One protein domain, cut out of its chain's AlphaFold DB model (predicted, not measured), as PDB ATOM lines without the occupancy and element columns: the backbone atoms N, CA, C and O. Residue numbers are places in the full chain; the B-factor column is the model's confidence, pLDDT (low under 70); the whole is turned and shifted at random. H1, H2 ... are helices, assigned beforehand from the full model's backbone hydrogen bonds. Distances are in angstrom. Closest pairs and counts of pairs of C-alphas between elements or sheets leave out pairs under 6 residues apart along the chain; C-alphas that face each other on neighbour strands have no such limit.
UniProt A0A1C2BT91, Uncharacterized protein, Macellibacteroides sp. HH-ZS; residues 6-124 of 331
ATOM      1  N   LYS A   6      10.248  30.008 272.647       82.19
ATOM      2  CA  LYS A   6      10.449  28.991 271.592       82.19
ATOM      3  C   LYS A   6      10.889  27.626 272.146       82.19
ATOM      4  O   LYS A   6      10.342  26.594 271.758       82.19
ATOM      5  N   ASP A   7      11.807  27.622 273.110       82.31
ATOM      6  CA  ASP A   7      12.356  26.401 273.711       82.31
ATOM      7  C   ASP A   7      11.353  25.763 274.676       82.31
ATOM      8  O   ASP A   7      11.212  24.537 274.749       82.31
ATOM      9  N   VAL A   8      10.617  26.602 275.413       83.88
ATOM     10  CA  VAL A   8       9.525  26.149 276.279       83.88
ATOM     11  C   VAL A   8       8.436  25.508 275.431       83.88
ATOM     12  O   VAL A   8       7.994  24.408 275.764       83.88
ATOM     13  N   LEU A   9       8.055  26.137 274.312       86.88
ATOM     14  CA  LEU A   9       7.049  25.602 273.406       86.88
ATOM     15  C   LEU A   9       7.416  24.184 272.975       86.88
ATOM     16  O   LEU A   9       6.586  23.300 273.148       86.88
ATOM     17  N   GLN A  10       8.650  23.933 272.528       86.00
ATOM     18  CA  GLN A  10       9.085  22.606 272.074       86.00
ATOM     19  C   GLN A  10       8.852  21.495 273.114       86.00
ATOM     20  O   GLN A  10       8.422  20.399 272.763       86.00
ATOM     21  N   ASN A  11       9.064  21.791 274.397       85.56
ATOM     22  CA  ASN A  11       8.870  20.837 275.494       85.56
ATOM     23  C   ASN A  11       7.420  20.791 276.015       85.56
ATOM     24  O   ASN A  11       6.987  19.801 276.617       85.56
ATOM     25  N   TYR A  12       6.664  21.868 275.794       88.94
ATOM     26  CA  TYR A  12       5.314  22.074 276.306       88.94
ATOM     27  C   TYR A  12       4.214  21.726 275.286       88.94
ATOM     28  O   TYR A  12       3.070  21.552 275.702       88.94
ATOM     29  N   LYS A  13       4.530  21.526 273.991       88.00
ATOM     30  CA  LYS A  13       3.537  21.236 272.924       88.00
ATOM     31  C   LYS A  13       2.561  20.117 273.288       88.00
ATOM     32  O   LYS A  13       1.372  20.234 273.039       88.00
ATOM     33  N   GLN A  14       3.045  19.065 273.943       89.44
ATOM     34  CA  GLN A  14       2.245  17.914 274.389       89.44
ATOM     35  C   GLN A  14       1.139  18.244 275.411       89.44
ATOM     36  O   GLN A  14       0.228  17.444 275.602       89.44
ATOM     37  N   LYS A  15       1.213  19.401 276.081       91.00
ATOM     38  CA  LYS A  15       0.187  19.895 277.015       91.00
ATOM     39  C   LYS A  15      -0.796  20.864 276.360       91.00
ATOM     40  O   LYS A  15      -1.770  21.237 277.005       91.00
ATOM     41  N   ILE A  16      -0.526  21.285 275.126       91.44
ATOM     42  CA  ILE A  16      -1.378  22.190 274.362       91.44
ATOM     43  C   ILE A  16      -2.363  21.340 273.548       91.44
ATOM     44  O   ILE A  16      -1.928  20.448 272.813       91.44
ATOM     45  N   PRO A  17      -3.677  21.607 273.629       91.81
ATOM     46  CA  PRO A  17      -4.646  20.965 272.757       91.81
ATOM     47  C   PRO A  17      -4.297  21.175 271.271       91.81
ATOM     48  O   PRO A  17      -4.020  22.310 270.873       91.81
ATOM     49  N   PRO A  18      -4.351  20.135 270.415       91.12
ATOM     50  CA  PRO A  18      -3.928  20.246 269.016       91.12
ATOM     51  C   PRO A  18      -4.610  21.370 268.226       91.12
ATOM     52  O   PRO A  18      -3.986  21.969 267.356       91.12
ATOM     53  N   TYR A  19      -5.864  21.696 268.558       90.94
ATOM     54  CA  TYR A  19      -6.619  22.773 267.911       90.94
ATOM     55  C   TYR A  19      -6.121  24.185 268.259       90.94
ATOM     56  O   TYR A  19      -6.482  25.122 267.559       90.94
ATOM     57  N   LEU A  20      -5.302  24.352 269.305       93.62
ATOM     58  CA  LEU A  20      -4.703  25.640 269.682       93.62
ATOM     59  C   LEU A  20      -3.261  25.792 269.205       93.62
ATOM     60  O   LEU A  20      -2.738  26.903 269.216       93.62
ATOM     61  N   LEU A  21      -2.595  24.703 268.813       92.62
ATOM     62  CA  LEU A  21      -1.152  24.724 268.579       92.62
ATOM     63  C   LEU A  21      -0.754  25.666 267.434       92.62
ATOM     64  O   LEU A  21       0.176  26.450 267.597       92.62
ATOM     65  N   VAL A  22      -1.489  25.623 266.319       92.12
ATOM     66  CA  VAL A  22      -1.236  26.480 265.146       92.12
ATOM     67  C   VAL A  22      -1.370  27.958 265.513       92.12
ATOM     68  O   VAL A  22      -0.516  28.772 265.162       92.12
ATOM     69  N   ASP A  23      -2.410  28.308 266.271       95.25
ATOM     70  CA  ASP A  23      -2.616  29.683 266.720       95.25
ATOM     71  C   ASP A  23      -1.589  30.118 267.768       95.25
ATOM     72  O   ASP A  23      -1.177  31.273 267.756       95.25
ATOM     73  N   ILE A  24      -1.129  29.222 268.646       95.50
ATOM     74  CA  ILE A  24      -0.058  29.531 269.603       95.50
ATOM     75  C   ILE A  24       1.246  29.841 268.872       95.50
ATOM     76  O   ILE A  24       1.909  30.819 269.210       95.50
ATOM     77  N   GLU A  25       1.610  29.039 267.872       93.88
ATOM     78  CA  GLU A  25       2.816  29.260 267.068       93.88
ATOM     79  C   GLU A  25       2.757  30.602 266.334       93.88
ATOM     80  O   GLU A  25       3.704  31.389 266.409       93.88
ATOM     81  N   ARG A  26       1.616  30.900 265.703       95.75
ATOM     82  CA  ARG A  26       1.366  32.187 265.048       95.75
ATOM     83  C   ARG A  26       1.451  33.350 266.034       95.75
ATOM     84  O   ARG A  26       2.236  34.267 265.827       95.75
ATOM     85  N   VAL A  27       0.691  33.299 267.128       97.00
ATOM     86  CA  VAL A  27       0.637  34.379 268.124       97.00
ATOM     87  C   VAL A  27       2.001  34.623 268.761       97.00
ATOM     88  O   VAL A  27       2.366  35.776 268.962       97.00
ATOM     89  N   LEU A  28       2.772  33.578 269.067       95.81
ATOM     90  CA  LEU A  28       4.131  33.749 269.584       95.81
ATOM     91  C   LEU A  28       5.047  34.431 268.568       95.81
ATOM     92  O   LEU A  28       5.837  35.287 268.960       95.81
ATOM     93  N   SER A  29       4.934  34.077 267.285       94.75
ATOM     94  CA  SER A  29       5.678  34.736 266.210       94.75
ATOM     95  C   SER A  29       5.304  36.215 266.093       94.75
ATOM     96  O   SER A  29       6.194  37.064 266.063       94.75
ATOM     97  N   ASP A  30       4.009  36.532 266.091       96.62
ATOM     98  CA  ASP A  30       3.501  37.905 265.997       96.62
ATOM     99  C   ASP A  30       3.963  38.745 267.199       96.62
ATOM    100  O   ASP A  30       4.538  39.821 267.033       96.62
ATOM    101  N   LEU A  31       3.801  38.213 268.416       96.75
ATOM    102  CA  LEU A  31       4.250  38.857 269.650       96.75
ATOM    103  C   LEU A  31       5.765  39.055 269.673       96.75
ATOM    104  O   LEU A  31       6.230  40.067 270.189       96.75
ATOM    105  N   TYR A  32       6.540  38.120 269.117       93.69
ATOM    106  CA  TYR A  32       7.987  38.277 269.024       93.69
ATOM    107  C   TYR A  32       8.333  39.544 268.229       93.69
ATOM    108  O   TYR A  32       9.230  40.266 268.642       93.69
ATOM    109  N   GLN A  33       7.611  39.882 267.160       95.00
ATOM    110  CA  GLN A  33       7.916  41.072 266.349       95.00
ATOM    111  C   GLN A  33       7.642  42.404 267.059       95.00
ATOM    112  O   GLN A  33       8.310  43.384 266.758       95.00
ATOM    113  N   ILE A  34       6.690  42.440 267.996       96.56
ATOM    114  CA  ILE A  34       6.223  43.679 268.651       96.56
ATOM    115  C   ILE A  34       6.657  43.800 270.119       96.56
ATOM    116  O   ILE A  34       6.218  44.700 270.834       96.56
ATOM    117  N   ARG A  35       7.489  42.869 270.603       94.00
ATOM    118  CA  ARG A  35       7.815  42.706 272.033       94.00
ATOM    119  C   ARG A  35       8.565  43.884 272.668       94.00
ATOM    120  O   ARG A  35       8.647  43.951 273.890       94.00
ATOM    121  N   ASP A  36       9.120  44.787 271.867       94.31
ATOM    122  CA  ASP A  36       9.772  46.024 272.312       94.31
ATOM    123  C   ASP A  36       8.806  47.217 272.429       94.31
ATOM    124  O   ASP A  36       9.220  48.293 272.860       94.31
ATOM    125  N   ASN A  37       7.525  47.036 272.088       96.06
ATOM    126  CA  ASN A  37       6.525  48.095 272.048       96.06
ATOM    127  C   ASN A  37       5.295  47.744 272.898       96.06
ATOM    128  O   ASN A  37       4.451  46.927 272.518       96.06
ATOM    129  N   GLU A  38       5.174  48.414 274.044       95.56
ATOM    130  CA  GLU A  38       4.059  48.251 274.983       95.56
ATOM    131  C   GLU A  38       2.701  48.514 274.316       95.56
ATOM    132  O   GLU A  38       1.811  47.669 274.358       95.56
ATOM    133  N   ASN A  39       2.559  49.643 273.612       96.81
ATOM    134  CA  ASN A  39       1.291  50.042 272.994       96.81
ATOM    135  C   ASN A  39       0.839  49.063 271.904       96.81
ATOM    136  O   ASN A  39      -0.355  48.781 271.761       96.81
ATOM    137  N   GLU A  40       1.777  48.557 271.102       97.81
ATOM    138  CA  GLU A  40       1.450  47.558 270.085       97.81
ATOM    139  C   GLU A  40       1.100  46.213 270.704       97.81
ATOM    140  O   GLU A  40       0.133  45.590 270.258       97.81
ATOM    141  N   THR A  41       1.812  45.808 271.756       97.31
ATOM    142  CA  THR A  41       1.512  44.591 272.516       97.31
ATOM    143  C   THR A  41       0.122  44.661 273.151       97.31
ATOM    144  O   THR A  41      -0.660  43.719 273.021       97.31
ATOM    145  N   ASP A  42      -0.241  45.794 273.750       96.56
ATOM    146  CA  ASP A  42      -1.557  46.019 274.355       96.56
ATOM    147  C   ASP A  42      -2.679  46.007 273.318       96.56
ATOM    148  O   ASP A  42      -3.733  45.388 273.512       96.56
ATOM    149  N   ARG A  43      -2.462  46.669 272.177       97.62
ATOM    150  CA  ARG A  43      -3.405  46.636 271.055       97.62
ATOM    151  C   ARG A  43      -3.580  45.210 270.537       97.62
ATOM    152  O   ARG A  43      -4.710  44.795 270.281       97.62
ATOM    153  N   TYR A  44      -2.486  44.465 270.401       98.06
ATOM    154  CA  TYR A  44      -2.506  43.077 269.953       98.06
ATOM    155  C   TYR A  44      -3.269  42.187 270.940       98.06
ATOM    156  O   TYR A  44      -4.181  41.470 270.532       98.06
ATOM    157  N   TYR A  45      -2.979  42.292 272.241       97.38
ATOM    158  CA  TYR A  45      -3.686  41.563 273.295       97.38
ATOM    159  C   TYR A  45      -5.201  41.777 273.203       97.38
ATOM    160  O   TYR A  45      -5.963  40.815 273.114       97.38
ATOM    161  N   ASN A  46      -5.641  43.035 273.128       95.81
ATOM    162  CA  ASN A  46      -7.063  43.378 273.088       95.81
ATOM    163  C   ASN A  46      -7.771  42.948 271.796       95.81
ATOM    164  O   ASN A  46      -8.946  42.581 271.839       95.81
ATOM    165  N   ASN A  47      -7.083  43.007 270.654       96.56
ATOM    166  CA  ASN A  47      -7.696  42.724 269.357       96.56
ATOM    167  C   ASN A  47      -7.651  41.249 268.965       96.56
ATOM    168  O   ASN A  47      -8.523  40.827 268.208       96.56
ATOM    169  N   ILE A  48      -6.653  40.501 269.443       97.94
ATOM    170  CA  ILE A  48      -6.396  39.120 269.024       97.94
ATOM    171  C   ILE A  48      -6.707  38.119 270.136       97.94
ATOM    172  O   ILE A  48      -7.220  37.042 269.851       97.94
ATOM    173  N   LEU A  49      -6.433  38.451 271.400       97.31
ATOM    174  CA  LEU A  49      -6.475  37.484 272.506       97.31
ATOM    175  C   LEU A  49      -7.694  37.630 273.420       97.31
ATOM    176  O   LEU A  49      -7.853  36.821 274.330       97.31
ATOM    177  N   HIS A  50      -8.545  38.636 273.207       94.75
ATOM    178  CA  HIS A  50      -9.541  39.086 274.191       94.75
ATOM    179  C   HIS A  50     -11.005  38.932 273.727       94.75
ATOM    180  O   HIS A  50     -11.911  39.606 274.232       94.75
ATOM    181  N   ALA A  51     -11.253  38.051 272.753       95.50
ATOM    182  CA  ALA A  51     -12.560  37.867 272.115       95.50
ATOM    183  C   ALA A  51     -13.691  37.513 273.090       95.50
ATOM    184  O   ALA A  51     -14.820  37.976 272.925       95.50
ATOM    185  N   ASP A  52     -13.403  36.717 274.119       95.12
ATOM    186  CA  ASP A  52     -14.340  36.351 275.186       95.12
ATOM    187  C   ASP A  52     -14.847  37.576 275.950       95.12
ATOM    188  O   ASP A  52     -16.057  37.762 276.105       95.12
ATOM    189  N   TYR A  53     -13.945  38.473 276.339       93.12
ATOM    190  CA  TYR A  53     -14.309  39.720 277.004       93.12
ATOM    191  C   TYR A  53     -15.046  40.680 276.067       93.12
ATOM    192  O   TYR A  53     -16.062  41.267 276.463       93.12
ATOM    193  N   ARG A  54     -14.608  40.815 274.805       94.06
ATOM    194  CA  ARG A  54     -15.329  41.627 273.804       94.06
ATOM    195  C   ARG A  54     -16.739  41.090 273.562       94.06
ATOM    196  O   ARG A  54     -17.676  41.880 273.463       94.06
ATOM    197  N   PHE A  55     -16.909  39.769 273.523       94.00
ATOM    198  CA  PHE A  55     -18.207  39.120 273.365       94.00
ATOM    199  C   PHE A  55     -19.137  39.410 274.543       94.00
ATOM    200  O   PHE A  55     -20.280  39.818 274.333       94.00
ATOM    201  N   VAL A  56     -18.655  39.259 275.780       91.31
ATOM    202  CA  VAL A  56     -19.438  39.593 276.982       91.31
ATOM    203  C   VAL A  56     -19.850  41.065 276.959       91.31
ATOM    204  O   VAL A  56     -21.030  41.374 277.132       91.31
ATOM    205  N   ARG A  57     -18.913  41.972 276.659       89.94
ATOM    206  CA  ARG A  57     -19.193  43.410 276.551       89.94
ATOM    207  C   ARG A  57     -20.225  43.717 275.467       89.94
ATOM    208  O   ARG A  57     -21.142  44.493 275.717       89.94
ATOM    209  N   ASN A  58     -20.113  43.096 274.294       90.38
ATOM    210  CA  ASN A  58     -21.073  43.260 273.204       90.38
ATOM    211  C   ASN A  58     -22.492  42.849 273.637       90.38
ATOM    212  O   ASN A  58     -23.435  43.604 273.411       90.38
ATOM    213  N   ARG A  59     -22.646  41.727 274.356       89.00
ATOM    214  CA  ARG A  59     -23.957  41.301 274.876       89.00
ATOM    215  C   ARG A  59     -24.535  42.253 275.919       89.00
ATOM    216  O   ARG A  59     -25.750  42.407 275.945       89.00
ATOM    217  N   ILE A  60     -23.692  42.852 276.763       89.88
ATOM    218  CA  ILE A  60     -24.116  43.821 277.786       89.88
ATOM    219  C   ILE A  60     -24.578  45.130 277.137       89.88
ATOM    220  O   ILE A  60     -25.609  45.670 277.517       89.88
ATOM    221  N   VAL A  61     -23.821  45.640 276.163       89.88
ATOM    222  CA  VAL A  61     -24.080  46.951 275.544       89.88
ATOM    223  C   VAL A  61     -25.273  46.917 274.589       89.88
ATOM    224  O   VAL A  61     -26.004  47.898 274.496       89.88
ATOM    225  N   HIS A  62     -25.476  45.804 273.885       84.75
ATOM    226  CA  HIS A  62     -26.449  45.702 272.796       84.75
ATOM    227  C   HIS A  62     -27.642  44.788 273.103       84.75
ATOM    228  O   HIS A  62     -28.296  44.321 272.174       84.75
ATOM    229  N   ASP A  63     -27.856  44.447 274.377       78.56
ATOM    230  CA  ASP A  63     -28.909  43.536 274.854       78.56
ATOM    231  C   ASP A  63     -29.082  42.266 273.996       78.56
ATOM    232  O   ASP A  63     -30.176  41.779 273.730       78.56
ATOM    233  N   ARG A  64     -27.952  41.698 273.546       78.00
ATOM    234  CA  ARG A  64     -27.876  40.467 272.729       78.00
ATOM    235  C   ARG A  64     -28.461  40.574 271.313       78.00
ATOM    236  O   ARG A  64     -28.477  39.559 270.619       78.00
ATOM    237  N   GLU A  65     -28.891  41.752 270.875       76.50
ATOM    238  CA  GLU A  65     -29.490  41.957 269.550       76.50
ATOM    239  C   GLU A  65     -28.444  42.067 268.434       76.50
ATOM    240  O   GLU A  65     -28.721  41.734 267.283       76.50
ATOM    241  N   HIS A  66     -27.232  42.523 268.758       81.75
ATOM    242  CA  HIS A  66     -26.186  42.744 267.762       81.75
ATOM    243  C   HIS A  66     -25.294  41.505 267.594       81.75
ATOM    244  O   HIS A  66     -24.867  40.915 268.593       81.75
ATOM    245  N   PRO A  67     -24.971  41.104 266.349       87.50
ATOM    246  CA  PRO A  67     -24.062  39.995 266.108       87.50
ATOM    247  C   PRO A  67     -22.646  40.352 266.569       87.50
ATOM    248  O   PRO A  67     -22.154  41.458 266.344       87.50
ATOM    249  N   PHE A  68     -21.971  39.391 267.198       90.88
ATOM    250  CA  PHE A  68     -20.566  39.536 267.555       90.88
ATOM    251  C   PHE A  68     -19.685  39.377 266.317       90.88
ATOM    252  O   PHE A  68     -19.758  38.357 265.631       90.88
ATOM    253  N   THR A  69     -18.838  40.368 266.062       91.69
ATOM    254  CA  THR A  69     -17.907  40.386 264.933       91.69
ATOM    255  C   THR A  69     -16.478  40.155 265.409       91.69
ATOM    256  O   THR A  69     -15.964  40.900 266.254       91.69
ATOM    257  N   TYR A  70     -15.831  39.145 264.836       93.94
ATOM    258  CA  TYR A  70     -14.419  38.871 265.076       93.94
ATOM    259  C   TYR A  70     -13.537  39.882 264.348       93.94
ATOM    260  O   TYR A  70     -13.878  40.345 263.256       93.94
ATOM    261  N   ASN A  71     -12.400  40.202 264.956       95.25
ATOM    262  CA  ASN A  71     -11.308  40.839 264.235       95.25
ATOM    263  C   ASN A  71     -10.572  39.786 263.389       95.25
ATOM    264  O   ASN A  71     -10.641  38.586 263.660       95.25
ATOM    265  N   GLU A  72      -9.848  40.231 262.366       93.88
ATOM    266  CA  GLU A  72      -9.001  39.338 261.578       93.88
ATOM    267  C   GLU A  72      -7.927  38.683 262.465       93.88
ATOM    268  O   GLU A  72      -7.250  39.362 263.237       93.88
ATOM    269  N   GLY A  73      -7.797  37.353 262.376       92.81
ATOM    270  CA  GLY A  73      -6.815  36.575 263.142       92.81
ATOM    271  C   GLY A  73      -7.102  36.444 264.643       92.81
ATOM    272  O   GLY A  73      -6.255  35.932 265.379       92.81
ATOM    273  N   GLU A  74      -8.264  36.899 265.113       96.62
ATOM    274  CA  GLU A  74      -8.647  36.829 266.522       96.62
ATOM    275  C   GLU A  74      -8.923  35.391 266.980       96.62
ATOM    276  O   GLU A  74      -9.550  34.599 266.275       96.62
ATOM    277  N   ILE A  75      -8.473  35.064 268.193       97.38
ATOM    278  CA  ILE A  75      -8.700  33.764 268.824       97.38
ATOM    279  C   ILE A  75     -10.178  33.601 269.176       97.38
ATOM    280  O   ILE A  75     -10.814  34.524 269.689       97.38
ATOM    281  N   ASP A  76     -10.730  32.408 268.935       95.81
ATOM    282  CA  ASP A  76     -12.141  32.150 269.204       95.81
ATOM    283  C   ASP A  76     -12.511  32.421 270.671       95.81
ATOM    284  O   ASP A  76     -11.836  32.000 271.612       95.81
ATOM    285  N   LYS A  77     -13.645  33.091 270.882       95.44
ATOM    286  CA  LYS A  77     -14.127  33.467 272.217       95.44
ATOM    287  C   LYS A  77     -14.336  32.273 273.154       95.44
ATOM    288  O   LYS A  77     -14.272  32.448 274.364       95.44
ATOM    289  N   ASN A  78     -14.624  31.078 272.633       95.25
ATOM    290  CA  ASN A  78     -14.857  29.908 273.478       95.25
ATOM    291  C   ASN A  78     -13.539  29.290 273.960       95.25
ATOM    292  O   ASN A  78     -13.533  28.606 274.979       95.25
ATOM    293  N   THR A  79     -12.429  29.546 273.262       96.06
ATOM    294  CA  THR A  79     -11.102  29.005 273.588       96.06
ATOM    295  C   THR A  79     -10.138  30.058 274.135       96.06
ATOM    296  O   THR A  79      -9.122  29.695 274.720       96.06
ATOM    297  N   ALA A  80     -10.457  31.353 274.031       95.88
ATOM    298  CA  ALA A  80      -9.570  32.460 274.395       95.88
ATOM    299  C   ALA A  80      -8.992  32.369 275.826       95.88
ATOM    300  O   ALA A  80      -7.792  32.567 276.014       95.88
ATOM    301  N   LYS A  81      -9.796  31.994 276.835       93.69
ATOM    302  CA  LYS A  81      -9.310  31.825 278.222       93.69
ATOM    303  C   LYS A  81      -8.286  30.687 278.361       93.69
ATOM    304  O   LYS A  81      -7.271  30.834 279.048       93.69
ATOM    305  N   GLU A  82      -8.550  29.547 277.724       95.12
ATOM    306  CA  GLU A  82      -7.629  28.403 277.705       95.12
ATOM    307  C   GLU A  82      -6.351  28.758 276.937       95.12
ATOM    308  O   GLU A  82      -5.241  28.537 277.426       95.12
ATOM    309  N   PHE A  83      -6.507  29.412 275.786       97.19
ATOM    310  CA  PHE A  83      -5.410  29.897 274.960       97.19
ATOM    311  C   PHE A  83      -4.465  30.814 275.746       97.19
ATOM    312  O   PHE A  83      -3.263  30.553 275.806       97.19
ATOM    313  N   ARG A  84      -4.997  31.850 276.416       96.81
ATOM    314  CA  ARG A  84      -4.201  32.770 277.249       96.81
ATOM    315  C   ARG A  84      -3.489  32.049 278.393       96.81
ATOM    316  O   ARG A  84      -2.354  32.393 278.710       96.81
ATOM    317  N   SER A  85      -4.104  31.012 278.967       94.12
ATOM    318  CA  SER A  85      -3.472  30.203 280.018       94.12
ATOM    319  C   SER A  85      -2.248  29.441 279.502       94.12
ATOM    320  O   SER A  85      -1.212  29.432 280.162       94.12
ATOM    321  N   HIS A  86      -2.331  28.836 278.314       95.81
ATOM    322  CA  HIS A  86      -1.171  28.193 277.694       95.81
ATOM    323  C   HIS A  86      -0.114  29.210 277.266       95.81
ATOM    324  O   HIS A  86       1.067  28.989 277.515       95.81
ATOM    325  N   LEU A  87      -0.520  30.342 276.690       96.88
ATOM    326  CA  LEU A  87       0.409  31.398 276.299       96.88
ATOM    327  C   LEU A  87       1.201  31.930 277.504       96.88
ATOM    328  O   LEU A  87       2.416  32.084 277.411       96.88
ATOM    329  N   LEU A  88       0.545  32.127 278.653       95.62
ATOM    330  CA  LEU A  88       1.195  32.530 279.903       95.62
ATOM    331  C   LEU A  88       2.279  31.534 280.328       95.62
ATOM    332  O   LEU A  88       3.385  31.940 280.681       95.62
ATOM    333  N   GLU A  89       1.996  30.232 280.259       93.88
ATOM    334  CA  GLU A  89       2.971  29.190 280.598       93.88
ATOM    335  C   GLU A  89       4.220  29.233 279.709       93.88
ATOM    336  O   GLU A  89       5.316  28.932 280.189       93.88
ATOM    337  N   LEU A  90       4.066  29.641 278.447       94.44
ATOM    338  CA  LEU A  90       5.160  29.752 277.481       94.44
ATOM    339  C   LEU A  90       6.027  30.991 277.727       94.44
ATOM    340  O   LEU A  90       7.250  30.902 277.631       94.44
ATOM    341  N   VAL A  91       5.417  32.132 278.064       95.00
ATOM    342  CA  VAL A  91       6.132  33.421 278.149       95.00
ATOM    343  C   VAL A  91       6.603  33.790 279.556       95.00
ATOM    344  O   VAL A  91       7.515  34.600 279.687       95.00
ATOM    345  N   LYS A  92       6.056  33.190 280.623       92.06
ATOM    346  CA  LYS A  92       6.331  33.603 282.020       92.06
ATOM    347  C   LYS A  92       7.800  33.574 282.451       92.06
ATOM    348  O   LYS A  92       8.160  34.230 283.423       92.06
ATOM    349  N   ASN A  93       8.639  32.797 281.767       90.00
ATOM    350  CA  ASN A  93      10.067  32.663 282.066       90.00
ATOM    351  C   ASN A  93      10.972  33.341 281.024       90.00
ATOM    352  O   ASN A  93      12.197  33.228 281.140       90.00
ATOM    353  N   ASP A  94      10.389  34.022 280.033       91.69
ATOM    354  CA  ASP A  94      11.101  34.764 278.997       91.69
ATOM    355  C   ASP A  94      10.958  36.277 279.254       91.69
ATOM    356  O   ASP A  94       9.929  36.872 278.923       91.69
ATOM    357  N   PRO A  95      11.985  36.936 279.824       91.06
ATOM    358  CA  PRO A  95      11.901  38.353 280.166       91.06
ATOM    359  C   PRO A  95      11.687  39.281 278.965       91.06
ATOM    360  O   PRO A  95      11.250  40.414 279.153       91.06
ATOM    361  N   SER A  96      11.987  38.825 277.743       93.19
ATOM    362  CA  SER A  96      11.785  39.632 276.535       93.19
ATOM    363  C   SER A  96      10.308  39.824 276.182       93.19
ATOM    364  O   SER A  96       9.983  40.737 275.436       93.19
ATOM    365  N   PHE A  97       9.411  39.014 276.752       95.44
ATOM    366  CA  PHE A  97       7.960  39.112 276.584       95.44
ATOM    367  C   PHE A  97       7.278  39.859 277.747       95.44
ATOM    368  O   PHE A  97       6.106  39.627 278.036       95.44
ATOM    369  N   GLY A  98       7.990  40.751 278.444       95.62
ATOM    370  CA  GLY A  98       7.490  41.367 279.678       95.62
ATOM    371  C   GLY A  98       6.158  42.118 279.540       95.62
ATOM    372  O   GLY A  98       5.337  42.026 280.449       95.62
ATOM    373  N   TYR A  99       5.894  42.784 278.410       97.19
ATOM    374  CA  TYR A  99       4.615  43.476 278.185       97.19
ATOM    375  C   TYR A  99       3.436  42.507 278.040       97.19
ATOM    376  O   TYR A  99       2.410  42.668 278.694       97.19
ATOM    377  N   ILE A 100       3.578  41.434 277.254       97.44
ATOM    378  CA  ILE A 100       2.494  40.449 277.140       97.44
ATOM    379  C   ILE A 100       2.345  39.635 278.432       97.44
ATOM    380  O   ILE A 100       1.229  39.306 278.834       97.44
ATOM    381  N   PHE A 101       3.452  39.358 279.129       97.25
ATOM    382  CA  PHE A 101       3.424  38.735 280.449       97.25
ATOM    383  C   PHE A 101       2.676  39.599 281.466       97.25
ATOM    384  O   PHE A 101       1.942  39.052 282.286       97.25
ATOM    385  N   HIS A 102       2.799  40.928 281.388       96.31
ATOM    386  CA  HIS A 102       2.008  41.845 282.203       96.31
ATOM    387  C   HIS A 102       0.506  41.626 281.990       96.31
ATOM    388  O   HIS A 102      -0.201  41.323 282.951       96.31
ATOM    389  N   GLN A 103       0.031  41.687 280.741       96.12
ATOM    390  CA  GLN A 103      -1.393  41.524 280.418       96.12
ATOM    391  C   GLN A 103      -1.939  40.155 280.855       96.12
ATOM    392  O   GLN A 103      -2.962  40.065 281.536       96.12
ATOM    393  N   LEU A 104      -1.221  39.077 280.528       96.38
ATOM    394  CA  LEU A 104      -1.613  37.711 280.889       96.38
ATOM    395  C   LEU A 104      -1.549  37.462 282.401       96.38
ATOM    396  O   LEU A 104      -2.392  36.757 282.954       96.38
ATOM    397  N   GLY A 105      -0.550  38.035 283.073       94.81
ATOM    398  CA  GLY A 105      -0.392  37.963 284.520       94.81
ATOM    399  C   GLY A 105      -1.509  38.701 285.253       94.81
ATOM    400  O   GLY A 105      -2.026  38.178 286.235       94.81
ATOM    401  N   MET A 106      -1.942  39.859 284.748       93.25
ATOM    402  CA  MET A 106      -3.086  40.596 285.294       93.25
ATOM    403  C   MET A 106      -4.399  39.818 285.130       93.25
ATOM    404  O   MET A 106      -5.148  39.709 286.101       93.25
ATOM    405  N   ASP A 107      -4.651  39.216 283.959       91.50
ATOM    406  CA  ASP A 107      -5.815  38.333 283.737       91.50
ATOM    407  C   ASP A 107      -5.780  37.123 284.689       91.50
ATOM    408  O   ASP A 107      -6.779  36.785 285.323       91.50
ATOM    409  N   HIS A 108      -4.605  36.509 284.877       92.56
ATOM    410  CA  HIS A 108      -4.423  35.397 285.814       92.56
ATOM    411  C   HIS A 108      -4.671  35.802 287.271       92.56
ATOM    412  O   HIS A 108      -5.401  35.118 287.986       92.56
ATOM    413  N   ASN A 109      -4.058  36.900 287.713       92.12
ATOM    414  CA  ASN A 109      -4.148  37.399 289.084       92.12
ATOM    415  C   ASN A 109      -5.563  37.892 289.428       92.12
ATOM    416  O   ASN A 109      -5.931  37.915 290.601       92.12
ATOM    417  N   GLY A 110      -6.348  38.294 288.423       86.81
ATOM    418  CA  GLY A 110      -7.740  38.710 288.582       86.81
ATOM    419  C   GLY A 110      -8.728  37.558 288.801       86.81
ATOM    420  O   GLY A 110      -9.859  37.814 289.215       86.81
ATOM    421  N   ASP A 111      -8.336  36.304 288.552       85.44
ATOM    422  CA  ASP A 111      -9.194  35.136 288.775       85.44
ATOM    423  C   ASP A 111      -9.166  34.734 290.269       85.44
ATOM    424  O   ASP A 111      -8.138  34.260 290.764       85.44
ATOM    425  N   PRO A 112     -10.284  34.877 291.012       80.69
ATOM    426  CA  PRO A 112     -10.320  34.659 292.462       80.69
ATOM    427  C   PRO A 112     -10.074  33.199 292.871       80.69
ATOM    428  O   PRO A 112      -9.884  32.916 294.053       80.69
ATOM    429  N   TYR A 113     -10.085  32.265 291.916       80.75
ATOM    430  CA  TYR A 113      -9.829  30.845 292.153       80.75
ATOM    431  C   TYR A 113      -8.353  30.456 291.952       80.75
ATOM    432  O   TYR A 113      -8.011  29.273 292.045       80.75
ATOM    433  N   ARG A 114      -7.462  31.416 291.668       78.38
ATOM    434  CA  ARG A 114      -6.019  31.179 291.522       78.38
ATOM    435  C   ARG A 114      -5.291  31.393 292.848       78.38
ATOM    436  O   ARG A 114      -5.414  32.425 293.493       78.38
ATOM    437  N   PHE A 115      -4.486  30.403 293.231       76.62
ATOM    438  CA  PHE A 115      -3.700  30.420 294.473       76.62
ATOM    439  C   PHE A 115      -2.285  30.986 294.298       76.62
ATOM    440  O   PHE A 115      -1.601  31.243 295.286       76.62
ATOM    441  N   ILE A 116      -1.828  31.138 293.053       85.19
ATOM    442  CA  ILE A 116      -0.508  31.670 292.714       85.19
ATOM    443  C   ILE A 116      -0.725  33.016 292.042       85.19
ATOM    444  O   ILE A 116      -1.494  33.109 291.090       85.19
ATOM    445  N   THR A 117      -0.034  34.038 292.534       87.75
ATOM    446  CA  THR A 117       0.001  35.362 291.920       87.75
ATOM    447  C   THR A 117       1.377  35.619 291.322       87.75
ATOM    448  O   THR A 117       2.402  35.197 291.865       87.75
ATOM    449  N   TYR A 118       1.401  36.298 290.181       89.19
ATOM    450  CA  TYR A 118       2.632  36.693 289.504       89.19
ATOM    451  C   TYR A 118       2.970  38.157 289.795       89.19
ATOM    452  O   TYR A 118       2.096  39.020 289.703       89.19
ATOM    453  N   ASP A 119       4.244  38.446 290.078       89.56
ATOM    454  CA  ASP A 119       4.789  39.808 289.981       89.56
ATOM    455  C   ASP A 119       4.986  40.141 288.497       89.56
ATOM    456  O   ASP A 119       6.027  39.853 287.902       89.56
ATOM    457  N   CYS A 120       3.929  40.660 287.878       89.44
ATOM    458  CA  CYS A 120       3.856  40.910 286.443       89.44
ATOM    459  C   CYS A 120       4.054  42.386 286.084       89.44
ATOM    460  O   CYS A 120       3.605  42.824 285.030       89.44
ATOM    461  N   VAL A 121       4.708  43.176 286.943       90.50
ATOM    462  CA  VAL A 121       5.018  44.579 286.635       90.50
ATOM    463  C   VAL A 121       6.120  44.636 285.565       90.50
ATOM    464  O   VAL A 121       7.210  44.095 285.795       90.50
ATOM    465  N   PRO A 122       5.878  45.278 284.405       88.00
ATOM    466  CA  PRO A 122       6.877  45.380 283.353       88.00
ATOM    467  C   PRO A 122       8.069  46.210 283.835       88.00
ATOM    468  O   PRO A 122       7.934  47.217 284.530       88.00
ATOM    469  N   LYS A 123       9.271  45.749 283.486       88.25
ATOM    470  CA  LYS A 123      10.536  46.413 283.818       88.25
ATOM    471  C   LYS A 123      11.249  46.730 282.510       88.25
ATOM    472  O   LYS A 123      12.051  45.913 282.064       88.25
ATOM    473  N   ASP A 124      10.971  47.886 281.908       87.69
ATOM    474  CA  ASP A 124      11.451  48.233 280.555       87.69
ATOM    475  C   ASP A 124      12.950  47.989 280.338       87.69
ATOM    476  O   ASP A 124      13.296  47.327 279.358       87.69
TER     477      ASP A 124
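AT A GLANCE: This is residues 6 to 124 of the 331 residues of an uncharacterized protein of Macellibacteroides sp. HH-ZS (UniProt A0A1C2BT91). Helices H1, H2, H3 and H6 gather round H5, mostly crossed; H4 and residues 62 to 79, which fold back from it, make one end of the longest axis. The printed part has 119 residues, with six named helices, H1 to H6 in order along the chain, and no named strand; the class is all helix, with 77 of the 119 printed residues in the named helices, and the whole is compact, with a radius of gyration of the C-alphas of 14.6 A and spans of 44 by 30 by 30 A.

HOW THE PARTS SIT: H2, residues 18 to 34, touches H3, residues 38 to 49, in a hairpin, through 31 to 34 and 40 to 44 alone; the closest C-alphas, Ile 34 and Thr 41, are 6.2 A apart. H3 touches H6, residues 95 to 109, through 99 to 103 of H6 alone (closest C-alphas Glu 38 and Tyr 99, 5.8 A). The hub H5, residues 80 to 91, touches H6 in a hairpin at a steep tilt of 40 degrees (closest C-alphas Leu 88 and Leu 104, 6.0 A). Leu 90 of H5 alone touches H1, residues 6 to 15 (closest C-alphas Val 8 and Leu 90, 5.8 A). H4, residues 51 to 61, only just touches H5 in a hairpin, with 3 pairs of C-alphas within 8 A, through 80 to 81 of H5 alone (closest C-alphas Asp 52 and Ala 80, 6.2 A). O i to N i+4 pairs are within hydrogen-bond range throughout H3, H4 and H5, in 3 of 6 in H1, 10 of 13 in H2 and 9 of 11 in H6.

IN THESE COORDINATES: H2 spans 25.5 A, H6 18.4 A. H1 begins at C-alpha 6 (10.449, 28.991, 271.592); H6 ends at C-alpha 109 (-4.148, 37.399, 289.084).

THE WHOLE: The C-alphas of Asp 7 and Glu 65, the two farthest apart, are 44.8 A apart. The link H4 to H5 is long; residues 110 to 115 stand free. The printed part has no cut, and no printed residue is under 70 in pLDDT.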